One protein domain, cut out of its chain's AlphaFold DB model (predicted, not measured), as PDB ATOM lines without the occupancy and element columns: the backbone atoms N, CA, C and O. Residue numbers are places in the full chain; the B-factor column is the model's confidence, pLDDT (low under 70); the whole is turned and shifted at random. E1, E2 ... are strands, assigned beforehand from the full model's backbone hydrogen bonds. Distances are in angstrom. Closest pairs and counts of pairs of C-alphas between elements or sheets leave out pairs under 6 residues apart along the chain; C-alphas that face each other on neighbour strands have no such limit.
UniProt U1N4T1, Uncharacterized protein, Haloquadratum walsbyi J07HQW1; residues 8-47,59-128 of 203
ATOM      1  N   ASP A   8     198.020 192.129 156.352       83.38
ATOM      2  CA  ASP A   8     197.293 191.862 155.118       83.38
ATOM      3  C   ASP A   8     195.957 191.200 155.478       83.38
ATOM      4  O   ASP A   8     195.938 190.120 156.073       83.38
ATOM      5  N   GLY A   9     194.852 191.864 155.131       90.62
ATOM      6  CA  GLY A   9     193.497 191.323 155.231       90.62
ATOM      7  C   GLY A   9     192.659 191.834 156.405       90.62
ATOM      8  O   GLY A   9     193.111 192.593 157.263       90.62
ATOM      9  N   HIS A  10     191.402 191.396 156.425       94.81
ATOM     10  CA  HIS A  10     190.358 191.880 157.335       94.81
ATOM     11  C   HIS A  10     189.928 190.825 158.359       94.81
ATOM     12  O   HIS A  10     188.756 190.722 158.712       94.81
ATOM     13  N   HIS A  11     190.868 190.016 158.851       94.31
ATOM     14  CA  HIS A  11     190.544 188.902 159.742       94.31
ATOM     15  C   HIS A  11     189.783 189.388 160.996       94.31
ATOM     16  O   HIS A  11     190.190 190.393 161.591       94.31
ATOM     17  N   PRO A  12     188.747 188.670 161.473       94.50
ATOM     18  CA  PRO A  12     187.934 189.038 162.644       94.50
ATOM     19  C   PRO A  12     188.664 188.864 163.994       94.50
ATOM     20  O   PRO A  12     188.035 188.744 165.044       94.50
ATOM     21  N   GLY A  13     189.999 188.803 163.979       92.44
ATOM     22  CA  GLY A  13     190.830 188.553 165.154       92.44
ATOM     23  C   GLY A  13     190.980 187.070 165.532       92.44
ATOM     24  O   GLY A  13     190.581 186.180 164.774       92.44
ATOM     25  N   PRO A  14     191.628 186.784 166.676       94.38
ATOM     26  CA  PRO A  14     191.836 185.426 167.178       94.38
ATOM     27  C   PRO A  14     190.556 184.849 167.811       94.38
ATOM     28  O   PRO A  14     189.660 185.613 168.172       94.38
ATOM     29  N   PRO A  15     190.483 183.519 168.032       97.19
ATOM     30  CA  PRO A  15     189.378 182.898 168.758       97.19
ATOM     31  C   PRO A  15     189.080 183.573 170.104       97.19
ATOM     32  O   PRO A  15     189.999 183.952 170.833       97.19
ATOM     33  N   ARG A  16     187.792 183.685 170.441       97.25
ATOM     34  CA  ARG A  16     187.308 184.341 171.667       97.25
ATOM     35  C   ARG A  16     186.756 183.317 172.656       97.25
ATOM     36  O   ARG A  16     186.270 182.256 172.259       97.25
ATOM     37  N   PHE A  17     186.814 183.656 173.937       97.00
ATOM     38  CA  PHE A  17     186.305 182.842 175.038       97.00
ATOM     39  C   PHE A  17     185.429 183.718 175.926       97.00
ATOM     40  O   PHE A  17     185.854 184.815 176.272       97.00
ATOM     41  N   LEU A  18     184.232 183.238 176.250       95.50
ATOM     42  CA  LEU A  18     183.203 183.947 177.014       95.50
ATOM     43  C   LEU A  18     182.537 182.973 177.994       95.50
ATOM     44  O   LEU A  18     182.542 181.766 177.746       95.50
ATOM     45  N   SER A  19     181.911 183.467 179.051       95.50
ATOM     46  CA  SER A  19     180.813 182.793 179.750       95.50
ATOM     47  C   SER A  19     179.465 183.216 179.151       95.50
ATOM     48  O   SER A  19     179.387 184.197 178.419       95.50
ATOM     49  N   VAL A  20     178.392 182.465 179.418       94.94
ATOM     50  CA  VAL A  20     177.046 182.772 178.886       94.94
ATOM     51  C   VAL A  20     176.491 184.123 179.366       94.94
ATOM     52  O   VAL A  20     175.631 184.686 178.704       94.94
ATOM     53  N   ASP A  21     177.009 184.650 180.478       90.69
ATOM     54  CA  ASP A  21     176.642 185.968 181.012       90.69
ATOM     55  C   ASP A  21     177.516 187.110 180.461       90.69
ATOM     56  O   ASP A  21     177.250 188.279 180.741       90.69
ATOM     57  N   ASP A  22     178.554 186.789 179.681       91.38
ATOM     58  CA  ASP A  22     179.384 187.788 179.013       91.38
ATOM     59  C   ASP A  22     178.771 188.177 177.664       91.38
ATOM     60  O   ASP A  22     178.127 187.376 176.985       91.38
ATOM     61  N   CYS A  23     179.069 189.391 177.203       91.38
ATOM     62  CA  CYS A  23     178.740 189.828 175.853       91.38
ATOM     63  C   CYS A  23     179.902 190.603 175.222       91.38
ATOM     64  O   CYS A  23     180.715 191.214 175.911       91.38
ATOM     65  N   ILE A  24     179.993 190.548 173.892       92.81
ATOM     66  CA  ILE A  24     180.889 191.391 173.095       92.81
ATOM     67  C   ILE A  24     180.035 192.546 172.585       92.81
ATOM     68  O   ILE A  24     179.261 192.372 171.640       92.81
ATOM     69  N   VAL A  25     180.129 193.689 173.253       89.88
ATOM     70  CA  VAL A  25     179.310 194.879 173.004       89.88
ATOM     71  C   VAL A  25     180.147 196.138 173.155       89.88
ATOM     72  O   VAL A  25     180.999 196.224 174.036       89.88
ATOM     73  N   ASP A  26     179.902 197.140 172.313       85.94
ATOM     74  CA  ASP A  26     180.600 198.421 172.390       85.94
ATOM     75  C   ASP A  26     179.657 199.523 172.897       85.94
ATOM     76  O   ASP A  26     179.311 200.441 172.143       85.94
ATOM     77  N   PRO A  27     179.164 199.438 174.150       77.00
ATOM     78  CA  PRO A  27     178.216 200.397 174.679       77.00
ATOM     79  C   PRO A  27     178.830 201.795 174.643       77.00
ATOM     80  O   PRO A  27     179.877 202.071 175.221       77.00
ATOM     81  N   ILE A  28     178.147 202.716 173.966       67.19
ATOM     82  CA  ILE A  28     178.564 204.121 173.880       67.19
ATOM     83  C   ILE A  28     177.968 204.946 175.032       67.19
ATOM     84  O   ILE A  28     177.594 206.108 174.873       67.19
ATOM     85  N   PHE A  29     177.835 204.339 176.214       66.19
ATOM     86  CA  PHE A  29     177.406 205.058 177.407       66.19
ATOM     87  C   PHE A  29     178.633 205.711 178.039       66.19
ATOM     88  O   PHE A  29     179.547 205.054 178.518       66.19
ATOM     89  N   VAL A  30     178.668 207.041 178.017       54.75
ATOM     90  CA  VAL A  30     179.778 207.845 178.556       54.75
ATOM     91  C   VAL A  30     179.707 208.025 180.080       54.75
ATOM     92  O   VAL A  30     180.218 209.016 180.604       54.75
ATOM     93  N   ASP A  31     179.044 207.120 180.804       62.91
ATOM     94  CA  ASP A  31     179.047 207.153 182.267       62.91
ATOM     95  C   ASP A  31     180.232 206.360 182.847       62.91
ATOM     96  O   ASP A  31     180.991 205.701 182.139       62.91
ATOM     97  N   THR A  32     180.466 206.523 184.149       59.94
ATOM     98  CA  THR A  32     181.640 205.947 184.827       59.94
ATOM     99  C   THR A  32     181.559 204.423 184.962       59.94
ATOM    100  O   THR A  32     182.592 203.791 185.180       59.94
ATOM    101  N   ASP A  33     180.371 203.841 184.799       65.56
ATOM    102  CA  ASP A  33     180.108 202.435 185.106       65.56
ATOM    103  C   ASP A  33     180.185 201.531 183.857       65.56
ATOM    104  O   ASP A  33     180.545 200.365 183.993       65.56
ATOM    105  N   HIS A  34     179.954 202.062 182.646       64.00
ATOM    106  CA  HIS A  34     179.860 201.285 181.387       64.00
ATOM    107  C   HIS A  34     180.951 201.619 180.344       64.00
ATOM    108  O   HIS A  34     180.775 201.438 179.140       64.00
ATOM    109  N   GLY A  35     182.069 202.210 180.777       62.56
ATOM    110  CA  GLY A  35     183.177 202.584 179.884       62.56
ATOM    111  C   GLY A  35     184.267 201.516 179.729       62.56
ATOM    112  O   GLY A  35     185.143 201.662 178.874       62.56
ATOM    113  N   PHE A  36     184.258 200.480 180.573       69.31
ATOM    114  CA  PHE A  36     185.351 199.503 180.703       69.31
ATOM    115  C   PHE A  36     185.096 198.175 179.979       69.31
ATOM    116  O   PHE A  36     186.022 197.391 179.795       69.31
ATOM    117  N   ASP A  37     183.861 197.943 179.566       72.81
ATOM    118  CA  ASP A  37     183.331 196.744 178.914       72.81
ATOM    119  C   ASP A  37     183.180 196.912 177.394       72.81
ATOM    120  O   ASP A  37     182.577 196.077 176.729       72.81
ATOM    121  N   ARG A  38     183.751 197.984 176.830       83.12
ATOM    122  CA  ARG A  38     183.724 198.269 175.393       83.12
ATOM    123  C   ARG A  38     184.536 197.242 174.606       83.12
ATOM    124  O   ARG A  38     185.767 197.253 174.638       83.12
ATOM    125  N   ASP A  39     183.839 196.402 173.856       89.50
ATOM    126  CA  ASP A  39     184.404 195.353 173.012       89.50
ATOM    127  C   ASP A  39     183.517 195.125 171.782       89.50
ATOM    128  O   ASP A  39     182.301 195.080 171.867       89.50
ATOM    129  N   ASN A  40     184.080 194.948 170.595       90.81
ATOM    130  CA  ASN A  40     183.283 194.594 169.423       90.81
ATOM    131  C   ASN A  40     184.024 193.607 168.529       90.81
ATOM    132  O   ASN A  40     185.244 193.435 168.588       90.81
ATOM    133  N   LEU A  41     183.256 192.936 167.677       94.44
ATOM    134  CA  LEU A  41     183.802 192.181 166.566       94.44
ATOM    135  C   LEU A  41     184.148 193.177 165.460       94.44
ATOM    136  O   LEU A  41     183.295 193.567 164.660       94.44
ATOM    137  N   ALA A  42     185.405 193.611 165.448       92.38
ATOM    138  CA  ALA A  42     185.956 194.466 164.409       92.38
ATOM    139  C   ALA A  42     186.889 193.668 163.483       92.38
ATOM    140  O   ALA A  42     187.725 192.898 163.972       92.38
ATOM    141  N   PRO A  43     186.790 193.852 162.155       93.00
ATOM    142  CA  PRO A  43     187.801 193.357 161.232       93.00
ATOM    143  C   PRO A  43     189.163 194.003 161.513       93.00
ATOM    144  O   PRO A  43     189.248 195.163 161.923       93.00
ATOM    145  N   THR A  44     190.245 193.271 161.253       91.12
ATOM    146  CA  THR A  44     191.598 193.849 161.263       91.12
ATOM    147  C   THR A  44     191.704 194.947 160.202       91.12
ATOM    148  O   THR A  44     191.154 194.820 159.108       91.12
ATOM    149  N   ILE A  45     192.425 196.028 160.515       88.38
ATOM    150  CA  ILE A  45     192.741 197.070 159.534       88.38
ATOM    151  C   ILE A  45     193.754 196.493 158.546       88.38
ATOM    152  O   ILE A  45     194.892 196.209 158.924       88.38
ATOM    153  N   SER A  46     193.339 196.346 157.289       88.25
ATOM    154  CA  SER A  46     194.222 195.895 156.217       88.25
ATOM    155  C   SER A  46     195.168 197.020 155.783       88.25
ATOM    156  O   SER A  46     194.756 198.163 155.582       88.25
ATOM    157  N   GLY A  47     196.436 196.684 155.568       86.88
ATOM    158  CA  GLY A  47     197.479 197.613 155.144       86.88
ATOM    159  C   GLY A  47     198.152 198.342 156.307       86.88
ATOM    160  O   GLY A  47     198.267 197.825 157.418       86.88
ATOM    161  N   ASP A  59     178.312 198.385 153.063       92.25
ATOM    162  CA  ASP A  59     178.168 197.007 152.590       92.25
ATOM    163  C   ASP A  59     179.513 196.279 152.439       92.25
ATOM    164  O   ASP A  59     179.545 195.135 151.979       92.25
ATOM    165  N   ALA A  60     180.620 196.902 152.863       94.56
ATOM    166  CA  ALA A  60     181.950 196.306 152.785       94.56
ATOM    167  C   ALA A  60     182.076 195.042 153.649       94.56
ATOM    168  O   ALA A  60     182.859 194.147 153.321       94.56
ATOM    169  N   PHE A  61     181.305 194.959 154.737       96.12
ATOM    170  CA  PHE A  61     181.335 193.836 155.663       96.12
ATOM    171  C   PHE A  61     179.948 193.255 155.908       96.12
ATOM    172  O   PHE A  61     178.949 193.958 156.022       96.12
ATOM    173  N   THR A  62     179.876 191.932 156.026       96.38
ATOM    174  CA  THR A  62     178.662 191.245 156.473       96.38
ATOM    175  C   THR A  62     179.019 190.155 157.465       96.38
ATOM    176  O   THR A  62     179.839 189.282 157.176       96.38
ATOM    177  N   TRP A  63     178.346 190.171 158.611       97.19
ATOM    178  CA  TRP A  63     178.564 189.235 159.704       97.19
ATOM    179  C   TRP A  63     177.404 188.247 159.837       97.19
ATOM    180  O   TRP A  63     176.241 188.604 159.650       97.19
ATOM    181  N   ARG A  64     177.697 186.988 160.184       97.38
ATOM    182  CA  ARG A  64     176.657 185.990 160.493       97.38
ATOM    183  C   ARG A  64     177.138 184.886 161.425       97.38
ATOM    184  O   ARG A  64     178.291 184.478 161.372       97.38
ATOM    185  N   VAL A  65     176.223 184.305 162.198       97.94
ATOM    186  CA  VAL A  65     176.462 183.022 162.879       97.94
ATOM    187  C   VAL A  65     176.246 181.887 161.871       97.94
ATOM    188  O   VAL A  65     175.146 181.741 161.343       97.94
ATOM    189  N   ILE A  66     177.270 181.072 161.604       98.06
ATOM    190  CA  ILE A  66     177.184 179.908 160.692       98.06
ATOM    191  C   ILE A  66     177.142 178.569 161.426       98.06
ATOM    192  O   ILE A  66     176.718 177.555 160.876       98.06
ATOM    193  N   THR A  67     177.586 178.531 162.679       98.25
ATOM    194  CA  THR A  67     177.452 177.362 163.554       98.25
ATOM    195  C   THR A  67     177.153 177.849 164.957       98.25
ATOM    196  O   THR A  67     177.777 178.799 165.423       98.25
ATOM    197  N   ARG A  68     176.213 177.190 165.629       98.12
ATOM    198  CA  ARG A  68     175.843 177.481 167.014       98.12
ATOM    199  C   ARG A  68     175.497 176.196 167.766       98.12
ATOM    200  O   ARG A  68     175.143 175.207 167.114       98.12
ATOM    201  N   PRO A  69     175.578 176.196 169.107       97.44
ATOM    202  CA  PRO A  69     175.120 175.090 169.933       97.44
ATOM    203  C   PRO A  69     173.657 174.732 169.658       97.44
ATOM    204  O   PRO A  69     172.853 175.565 169.230       97.44
ATOM    205  N   SER A  70     173.291 173.480 169.932       94.94
ATOM    206  CA  SER A  70     171.891 173.062 169.873       94.94
ATOM    207  C   SER A  70     171.042 173.944 170.783       94.94
ATOM    208  O   SER A  70     171.445 174.226 171.907       94.94
ATOM    209  N   GLN A  71     169.850 174.324 170.317       92.62
ATOM    210  CA  GLN A  71     168.897 175.169 171.053       92.62
ATOM    211  C   GLN A  71     169.333 176.628 171.252       92.62
ATOM    212  O   GLN A  71     168.562 177.393 171.824       92.62
ATOM    213  N   SER A  72     170.507 177.025 170.753       97.19
ATOM    214  CA  SER A  72     170.841 178.438 170.629       97.19
ATOM    215  C   SER A  72     169.988 179.084 169.537       97.19
ATOM    216  O   SER A  72     169.775 178.516 168.458       97.19
ATOM    217  N   SER A  73     169.503 180.279 169.835       95.44
ATOM    218  CA  SER A  73     168.766 181.172 168.950       95.44
ATOM    219  C   SER A  73     169.556 182.430 168.586       95.44
ATOM    220  O   SER A  73     169.190 183.065 167.596       95.44
ATOM    221  N   THR A  74     170.662 182.710 169.287       95.50
ATOM    222  CA  THR A  74     171.562 183.851 169.060       95.50
ATOM    223  C   THR A  74     171.909 184.057 167.584       95.50
ATOM    224  O   THR A  74     172.182 183.108 166.829       95.50
ATOM    225  N   THR A  75     171.929 185.333 167.204       95.75
ATOM    226  CA  THR A  75     172.390 185.868 165.920       95.75
ATOM    227  C   THR A  75     173.507 186.891 166.140       95.75
ATOM    228  O   THR A  75     173.889 187.169 167.273       95.75
ATOM    229  N   ILE A  76     174.063 187.423 165.047       94.69
ATOM    230  CA  ILE A  76     174.862 188.649 165.114       94.69
ATOM    231  C   ILE A  76     173.907 189.836 165.144       94.69
ATOM    232  O   ILE A  76     172.906 189.831 164.426       94.69
ATOM    233  N   GLU A  77     174.232 190.826 165.966       91.06
ATOM    234  CA  GLU A  77     173.462 192.054 166.111       91.06
ATOM    235  C   GLU A  77     174.383 193.277 166.025       91.06
ATOM    236  O   GLU A  77     175.611 193.173 166.096       91.06
ATOM    237  N   HIS A  78     173.774 194.446 165.850       89.06
ATOM    238  CA  HIS A  78     174.451 195.738 165.833       89.06
ATOM    239  C   HIS A  78     173.758 196.648 166.849       89.06
ATOM    240  O   HIS A  78     172.530 196.660 166.918       89.06
ATOM    241  N   ALA A  79     174.537 197.391 167.638       84.06
ATOM    242  CA  ALA A  79     174.032 198.297 168.675       84.06
ATOM    243  C   ALA A  79     173.106 197.630 169.729       84.06
ATOM    244  O   ALA A  79     172.078 198.189 170.121       84.06
ATOM    245  N   LEU A  80     173.489 196.450 170.236       81.25
ATOM    246  CA  LEU A  80     172.840 195.758 171.354       81.25
ATOM    247  C   LEU A  80     172.711 196.659 172.581       81.25
ATOM    248  O   LEU A  80     173.621 197.392 172.947       81.25
ATOM    249  N   SER A  81     171.596 196.560 173.295       76.75
ATOM    250  CA  SER A  81     171.374 197.327 174.528       76.75
ATOM    251  C   SER A  81     171.272 196.387 175.734       76.75
ATOM    252  O   SER A  81     170.167 196.186 176.242       76.75
ATOM    253  N   PRO A  82     172.389 195.771 176.178       72.25
ATOM    254  CA  PRO A  82     172.361 194.694 177.172       72.25
ATOM    255  C   PRO A  82     171.964 195.157 178.583       72.25
ATOM    256  O   PRO A  82     171.540 194.330 179.383       72.25
ATOM    257  N   TYR A  83     172.064 196.457 178.892       71.69
ATOM    258  CA  TYR A  83     171.919 196.960 180.265       71.69
ATOM    259  C   TYR A  83     170.548 197.555 180.609       71.69
ATOM    260  O   TYR A  83     170.048 197.317 181.705       71.69
ATOM    261  N   ASP A  84     169.922 198.337 179.722       69.94
ATOM    262  CA  ASP A  84     168.762 199.154 180.127       69.94
ATOM    263  C   ASP A  84     167.711 199.435 179.040       69.94
ATOM    264  O   ASP A  84     166.876 200.329 179.200       69.94
ATOM    265  N   HIS A  85     167.696 198.654 177.956       70.81
ATOM    266  CA  HIS A  85     166.740 198.786 176.844       70.81
ATOM    267  C   HIS A  85     166.666 200.189 176.206       70.81
ATOM    268  O   HIS A  85     165.742 200.455 175.432       70.81
ATOM    269  N   ARG A  86     167.598 201.103 176.511       73.12
ATOM    270  CA  ARG A  86     167.644 202.424 175.883       73.12
ATOM    271  C   ARG A  86     168.158 202.282 174.458       73.12
ATOM    272  O   ARG A  86     169.135 201.587 174.218       73.12
ATOM    273  N   GLU A  87     167.516 202.976 173.527       70.88
ATOM    274  CA  GLU A  87     167.985 203.052 172.145       70.88
ATOM    275  C   GLU A  87     169.396 203.657 172.107       70.88
ATOM    276  O   GLU A  87     169.650 204.726 172.674       70.88
ATOM    277  N   ARG A  88     170.323 202.948 171.459       78.25
ATOM    278  CA  ARG A  88     171.699 203.398 171.247       78.25
ATOM    279  C   ARG A  88     171.817 204.102 169.904       78.25
ATOM    280  O   ARG A  88     171.101 203.798 168.955       78.25
ATOM    281  N   TYR A  89     172.771 205.024 169.822       78.94
ATOM    282  CA  TYR A  89     173.176 205.574 168.538       78.94
ATOM    283  C   TYR A  89     173.710 204.452 167.642       78.94
ATOM    284  O   TYR A  89     174.690 203.795 167.994       78.94
ATOM    285  N   ASP A  90     173.080 204.275 166.486       84.31
ATOM    286  CA  ASP A  90     173.547 203.412 165.409       84.31
ATOM    287  C   ASP A  90     173.893 204.284 164.196       84.31
ATOM    288  O   ASP A  90     173.045 204.991 163.647       84.31
ATOM    289  N   HIS A  91     175.160 204.249 163.783       81.69
ATOM    290  CA  HIS A  91     175.629 204.960 162.592       81.69
ATOM    291  C   HIS A  91     175.164 204.265 161.291       81.69
ATOM    292  O   HIS A  91     175.353 204.799 160.198       81.69
ATOM    293  N   GLY A  92     174.582 203.064 161.383       86.38
ATOM    294  CA  GLY A  92     174.020 202.313 160.260       86.38
ATOM    295  C   GLY A  92     175.057 201.741 159.293       86.38
ATOM    296  O   GLY A  92     174.687 201.271 158.224       86.38
ATOM    297  N   LEU A  93     176.351 201.810 159.635       88.81
ATOM    298  CA  LEU A  93     177.430 201.272 158.796       88.81
ATOM    299  C   LEU A  93     177.626 199.771 158.987       88.81
ATOM    300  O   LEU A  93     178.108 199.123 158.077       88.81
ATOM    301  N   HIS A  94     177.321 199.241 160.178       90.62
ATOM    302  CA  HIS A  94     177.364 197.801 160.501       90.62
ATOM    303  C   HIS A  94     178.686 197.074 160.156       90.62
ATOM    304  O   HIS A  94     178.747 195.846 160.122       90.62
ATOM    305  N   ASN A  95     179.777 197.835 159.993       92.00
ATOM    306  CA  ASN A  95     181.127 197.328 159.729       92.00
ATOM    307  C   ASN A  95     181.682 196.499 160.903       92.00
ATOM    308  O   ASN A  95     182.449 195.555 160.702       92.00
ATOM    309  N   THR A  96     181.267 196.830 162.127       92.81
ATOM    310  CA  THR A  96     181.528 196.051 163.341       92.81
ATOM    311  C   THR A  96     180.252 195.366 163.819       92.81
ATOM    312  O   THR A  96     179.136 195.847 163.593       92.81
ATOM    313  N   ALA A  97     180.423 194.231 164.484       93.69
ATOM    314  CA  ALA A  97     179.335 193.427 165.020       93.69
ATOM    315  C   ALA A  97     179.434 193.285 166.540       93.69
ATOM    316  O   ALA A  97     180.514 193.359 167.128       93.69
ATOM    317  N   GLU A  98     178.292 193.034 167.161       94.06
ATOM    318  CA  GLU A  98     178.173 192.702 168.573       94.06
ATOM    319  C   GLU A  98     177.580 191.289 168.711       94.06
ATOM    320  O   GLU A  98     176.920 190.765 167.802       94.06
ATOM    321  N   PHE A  99     177.874 190.621 169.826       95.75
ATOM    322  CA  PHE A  99     177.515 189.221 170.038       95.75
ATOM    323  C   PHE A  99     177.126 188.957 171.493       95.75
ATOM    324  O   PHE A  99     177.897 189.233 172.411       95.75
ATOM    325  N   ASN A 100     175.944 188.366 171.680       94.94
ATOM    326  CA  ASN A 100     175.406 187.987 172.982       94.94
ATOM    327  C   ASN A 100     174.966 186.507 172.967       94.94
ATOM    328  O   ASN A 100     173.933 186.178 172.367       94.94
ATOM    329  N   PRO A 101     175.765 185.587 173.531       95.81
ATOM    330  CA  PRO A 101     175.448 184.166 173.517       95.81
ATOM    331  C   PRO A 101     174.290 183.822 174.461       95.81
ATOM    332  O   PRO A 101     174.209 184.311 175.575       95.81
ATOM    333  N   ASP A 102     173.417 182.904 174.044       95.69
ATOM    334  CA  ASP A 102     172.280 182.435 174.857       95.69
ATOM    335  C   ASP A 102     172.452 181.006 175.404       95.69
ATOM    336  O   ASP A 102     171.638 180.516 176.204       95.69
ATOM    337  N   LYS A 103     173.493 180.307 174.939       97.44
ATOM    338  CA  LYS A 103     173.847 178.944 175.341       97.44
ATOM    339  C   LYS A 103     175.359 178.736 175.416       97.44
ATOM    340  O   LYS A 103     176.081 179.262 174.565       97.44
ATOM    341  N   PRO A 104     175.831 177.886 176.343       97.69
ATOM    342  CA  PRO A 104     177.202 177.391 176.336       97.69
ATOM    343  C   PRO A 104     177.481 176.563 175.073       97.69
ATOM    344  O   PRO A 104     176.596 175.927 174.493       97.69
ATOM    345  N   GLY A 105     178.742 176.533 174.655       97.94
ATOM    346  CA  GLY A 105     179.226 175.728 173.539       97.94
ATOM    347  C   GLY A 105     180.064 176.522 172.542       97.94
ATOM    348  O   GLY A 105     180.569 177.602 172.831       97.94
ATOM    349  N   THR A 106     180.276 175.950 171.360       98.50
ATOM    350  CA  THR A 106     181.098 176.576 170.319       98.50
ATOM    351  C   THR A 106     180.218 177.229 169.260       98.50
ATOM    352  O   THR A 106     179.374 176.567 168.655       98.50
ATOM    353  N   TYR A 107     180.483 178.504 168.992       98.62
ATOM    354  CA  TYR A 107     179.917 179.269 167.891       98.62
ATOM    355  C   TYR A 107     180.984 179.489 166.819       98.62
ATOM    356  O   TYR A 107     182.160 179.698 167.128       98.62
ATOM    357  N   LYS A 108     180.563 179.464 165.554       98.38
ATOM    358  CA  LYS A 108     181.356 179.972 164.434       98.38
ATOM    359  C   LYS A 108     180.645 181.165 163.828       98.38
ATOM    360  O   LYS A 108     179.487 181.053 163.414       98.38
ATOM    361  N   ILE A 109     181.362 182.273 163.771       98.38
ATOM    362  CA  ILE A 109     180.935 183.515 163.148       98.38
ATOM    363  C   ILE A 109     181.673 183.644 161.824       98.38
ATOM    364  O   ILE A 109     182.877 183.423 161.765       98.38
ATOM    365  N   GLU A 110     180.958 183.986 160.766       98.25
ATOM    366  CA  GLU A 110     181.545 184.333 159.480       98.25
ATOM    367  C   GLU A 110     181.549 185.849 159.304       98.25
ATOM    368  O   GLU A 110     180.534 186.506 159.552       98.25
ATOM    369  N   LEU A 111     182.677 186.363 158.822       98.00
ATOM    370  CA  LEU A 111     182.837 187.709 158.296       98.00
ATOM    371  C   LEU A 111     183.084 187.614 156.791       98.00
ATOM    372  O   LEU A 111     184.117 187.109 156.360       98.00
ATOM    373  N   LYS A 112     182.165 188.134 155.984       97.75
ATOM    374  CA  LYS A 112     182.447 188.441 154.580       97.75
ATOM    375  C   LYS A 112     183.065 189.824 154.505       97.75
ATOM    376  O   LYS A 112     182.411 190.781 154.908       97.75
ATOM    377  N   ALA A 113     184.288 189.902 154.005       96.81
ATOM    378  CA  ALA A 113     185.052 191.130 153.868       96.81
ATOM    379  C   ALA A 113     185.481 191.351 152.402       96.81
ATOM    380  O   ALA A 113     185.290 190.457 151.567       96.81
ATOM    381  N   PRO A 114     186.057 192.521 152.062       95.31
ATOM    382  CA  PRO A 114     186.468 192.826 150.691       95.31
ATOM    383  C   PRO A 114     187.573 191.916 150.137       95.31
ATOM    384  O   PRO A 114     187.683 191.757 148.923       95.31
ATOM    385  N   ASP A 115     188.410 191.354 151.008       94.56
ATOM    386  CA  ASP A 115     189.491 190.433 150.656       94.56
ATOM    387  C   ASP A 115     188.969 189.003 150.479       94.56
ATOM    388  O   ASP A 115     189.131 188.412 149.411       94.56
ATOM    389  N   GLU A 116     188.324 188.453 151.507       95.81
ATOM    390  CA  GLU A 116     187.756 187.109 151.479       95.81
ATOM    391  C   GLU A 116     186.715 186.890 152.589       95.81
ATOM    392  O   GLU A 116     186.300 187.800 153.307       95.81
ATOM    393  N   THR A 117     186.231 185.653 152.696       97.88
ATOM    394  CA  THR A 117     185.361 185.225 153.790       97.88
ATOM    395  C   THR A 117     186.197 184.594 154.897       97.88
ATOM    396  O   THR A 117     186.890 183.609 154.659       97.88
ATOM    397  N   HIS A 118     186.072 185.123 156.111       97.56
ATOM    398  CA  HIS A 118     186.808 184.704 157.299       97.56
ATOM    399  C   HIS A 118     185.889 184.023 158.317       97.56
ATOM    400  O   HIS A 118     184.708 184.356 158.418       97.56
ATOM    401  N   GLU A 119     186.439 183.116 159.126       97.88
ATOM    402  CA  GLU A 119     185.734 182.501 160.257       97.88
ATOM    403  C   GLU A 119     186.373 182.900 161.595       97.88
ATOM    404  O   GLU A 119     187.586 182.809 161.779       97.88
ATOM    405  N   LEU A 120     185.538 183.251 162.572       98.19
ATOM    406  CA  LEU A 120     185.903 183.405 163.975       98.19
ATOM    407  C   LEU A 120     185.245 182.300 164.802       98.19
ATOM    408  O   LEU A 120     184.040 182.066 164.718       98.19
ATOM    409  N   THR A 121     186.032 181.644 165.651       98.44
ATOM    410  CA  THR A 121     185.501 180.713 166.654       98.44
ATOM    411  C   THR A 121     185.322 181.428 167.985       98.44
ATOM    412  O   THR A 121     186.263 182.037 168.491       98.44
ATOM    413  N   ILE A 122     184.136 181.297 168.577       98.38
ATOM    414  CA  ILE A 122     183.843 181.768 169.932       98.38
ATOM    415  C   ILE A 122     183.460 180.558 170.779       98.38
ATOM    416  O   ILE A 122     182.537 179.814 170.439       98.38
ATOM    417  N   ARG A 123     184.179 180.336 171.879       98.44
ATOM    418  CA  ARG A 123     183.849 179.305 172.863       98.44
ATOM    419  C   ARG A 123     183.170 179.948 174.063       98.44
ATOM    420  O   ARG A 123     183.784 180.750 174.754       98.44
ATOM    421  N   VAL A 124     181.932 179.546 174.313       98.25
ATOM    422  CA  VAL A 124     181.119 180.001 175.438       98.25
ATOM    423  C   VAL A 124     181.071 178.901 176.491       98.25
ATOM    424  O   VAL A 124     180.808 177.736 176.169       98.25
ATOM    425  N   PHE A 125     181.354 179.255 177.734       97.06
ATOM    426  CA  PHE A 125     181.244 178.391 178.902       97.06
ATOM    427  C   PHE A 125     179.953 178.688 179.660       97.06
ATOM    428  O   PHE A 125     179.325 179.728 179.458       97.06
ATOM    429  N   ASP A 126     179.563 177.767 180.532       95.44
ATOM    430  CA  ASP A 126     178.488 178.010 181.485       95.44
ATOM    431  C   ASP A 126     178.808 179.223 182.370       95.44
ATOM    432  O   ASP A 126     179.959 179.683 182.467       95.44
ATOM    433  N   SER A 127     177.771 179.756 183.010       86.50
ATOM    434  CA  SER A 127     177.971 180.790 184.016       86.50
ATOM    435  C   SER A 127     178.786 180.211 185.178       86.50
ATOM    436  O   SER A 127     178.507 179.090 185.624       86.50
ATOM    437  N   PRO A 128     179.778 180.943 185.714       70.12
ATOM    438  CA  PRO A 128     180.539 180.484 186.874       70.12
ATOM    439  C   PRO A 128     179.650 180.180 188.096       70.12
ATOM    440  O   PRO A 128     180.039 179.363 188.934       70.12
TER     441      PRO A 128
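AT A GLANCE: This is residues 8 to 47 and 59 to 128 of the 203 residues of an uncharacterized protein of Haloquadratum walsbyi J07HQW1 (UniProt U1N4T1). The printed part has little regular structure: a strongly twisted four-stranded sheet forms a wall, with much of the two long loops, residues 20 to 47 and 68 to 104, over one face and the other face bare. The 110 residues hold strands E1 to E4, in sheet order E1 E4 E3 E2, mixed, all strand by class, with 27 residues in named elements. It is compact, radius of gyration of the C-alphas 14.1 A, spanning 37 by 33 by 20 A.

IN THESE COORDINATES: Find E4, residues 117 to 125, running 26.3 A from C-alpha 117 at (185.361, 185.225, 153.790). E3, residues 105 to 112, spans 23.1 A; E2, residues 62 to 67, 15.6 A. E1, residues 16 to 19, spans 10.5 A from (187.308, 184.341, 171.667).

HOW THE PARTS SIT: E2, E3 and E4 form a meander, each strand the antiparallel neighbour of the one before: look at N 109 and O 120, 2.8 A, and N 64 and O 110, 2.9 A. E1 is parallel to E4, with N 18 and O 123 at 2.9 A.

THE WHOLE: Residues 48 to 58 are not printed; C-alphas 47 and 59 are 19.5 A apart. The E2 to E3 link is long. Residues 28 to 36 and 84 have pLDDT under 70.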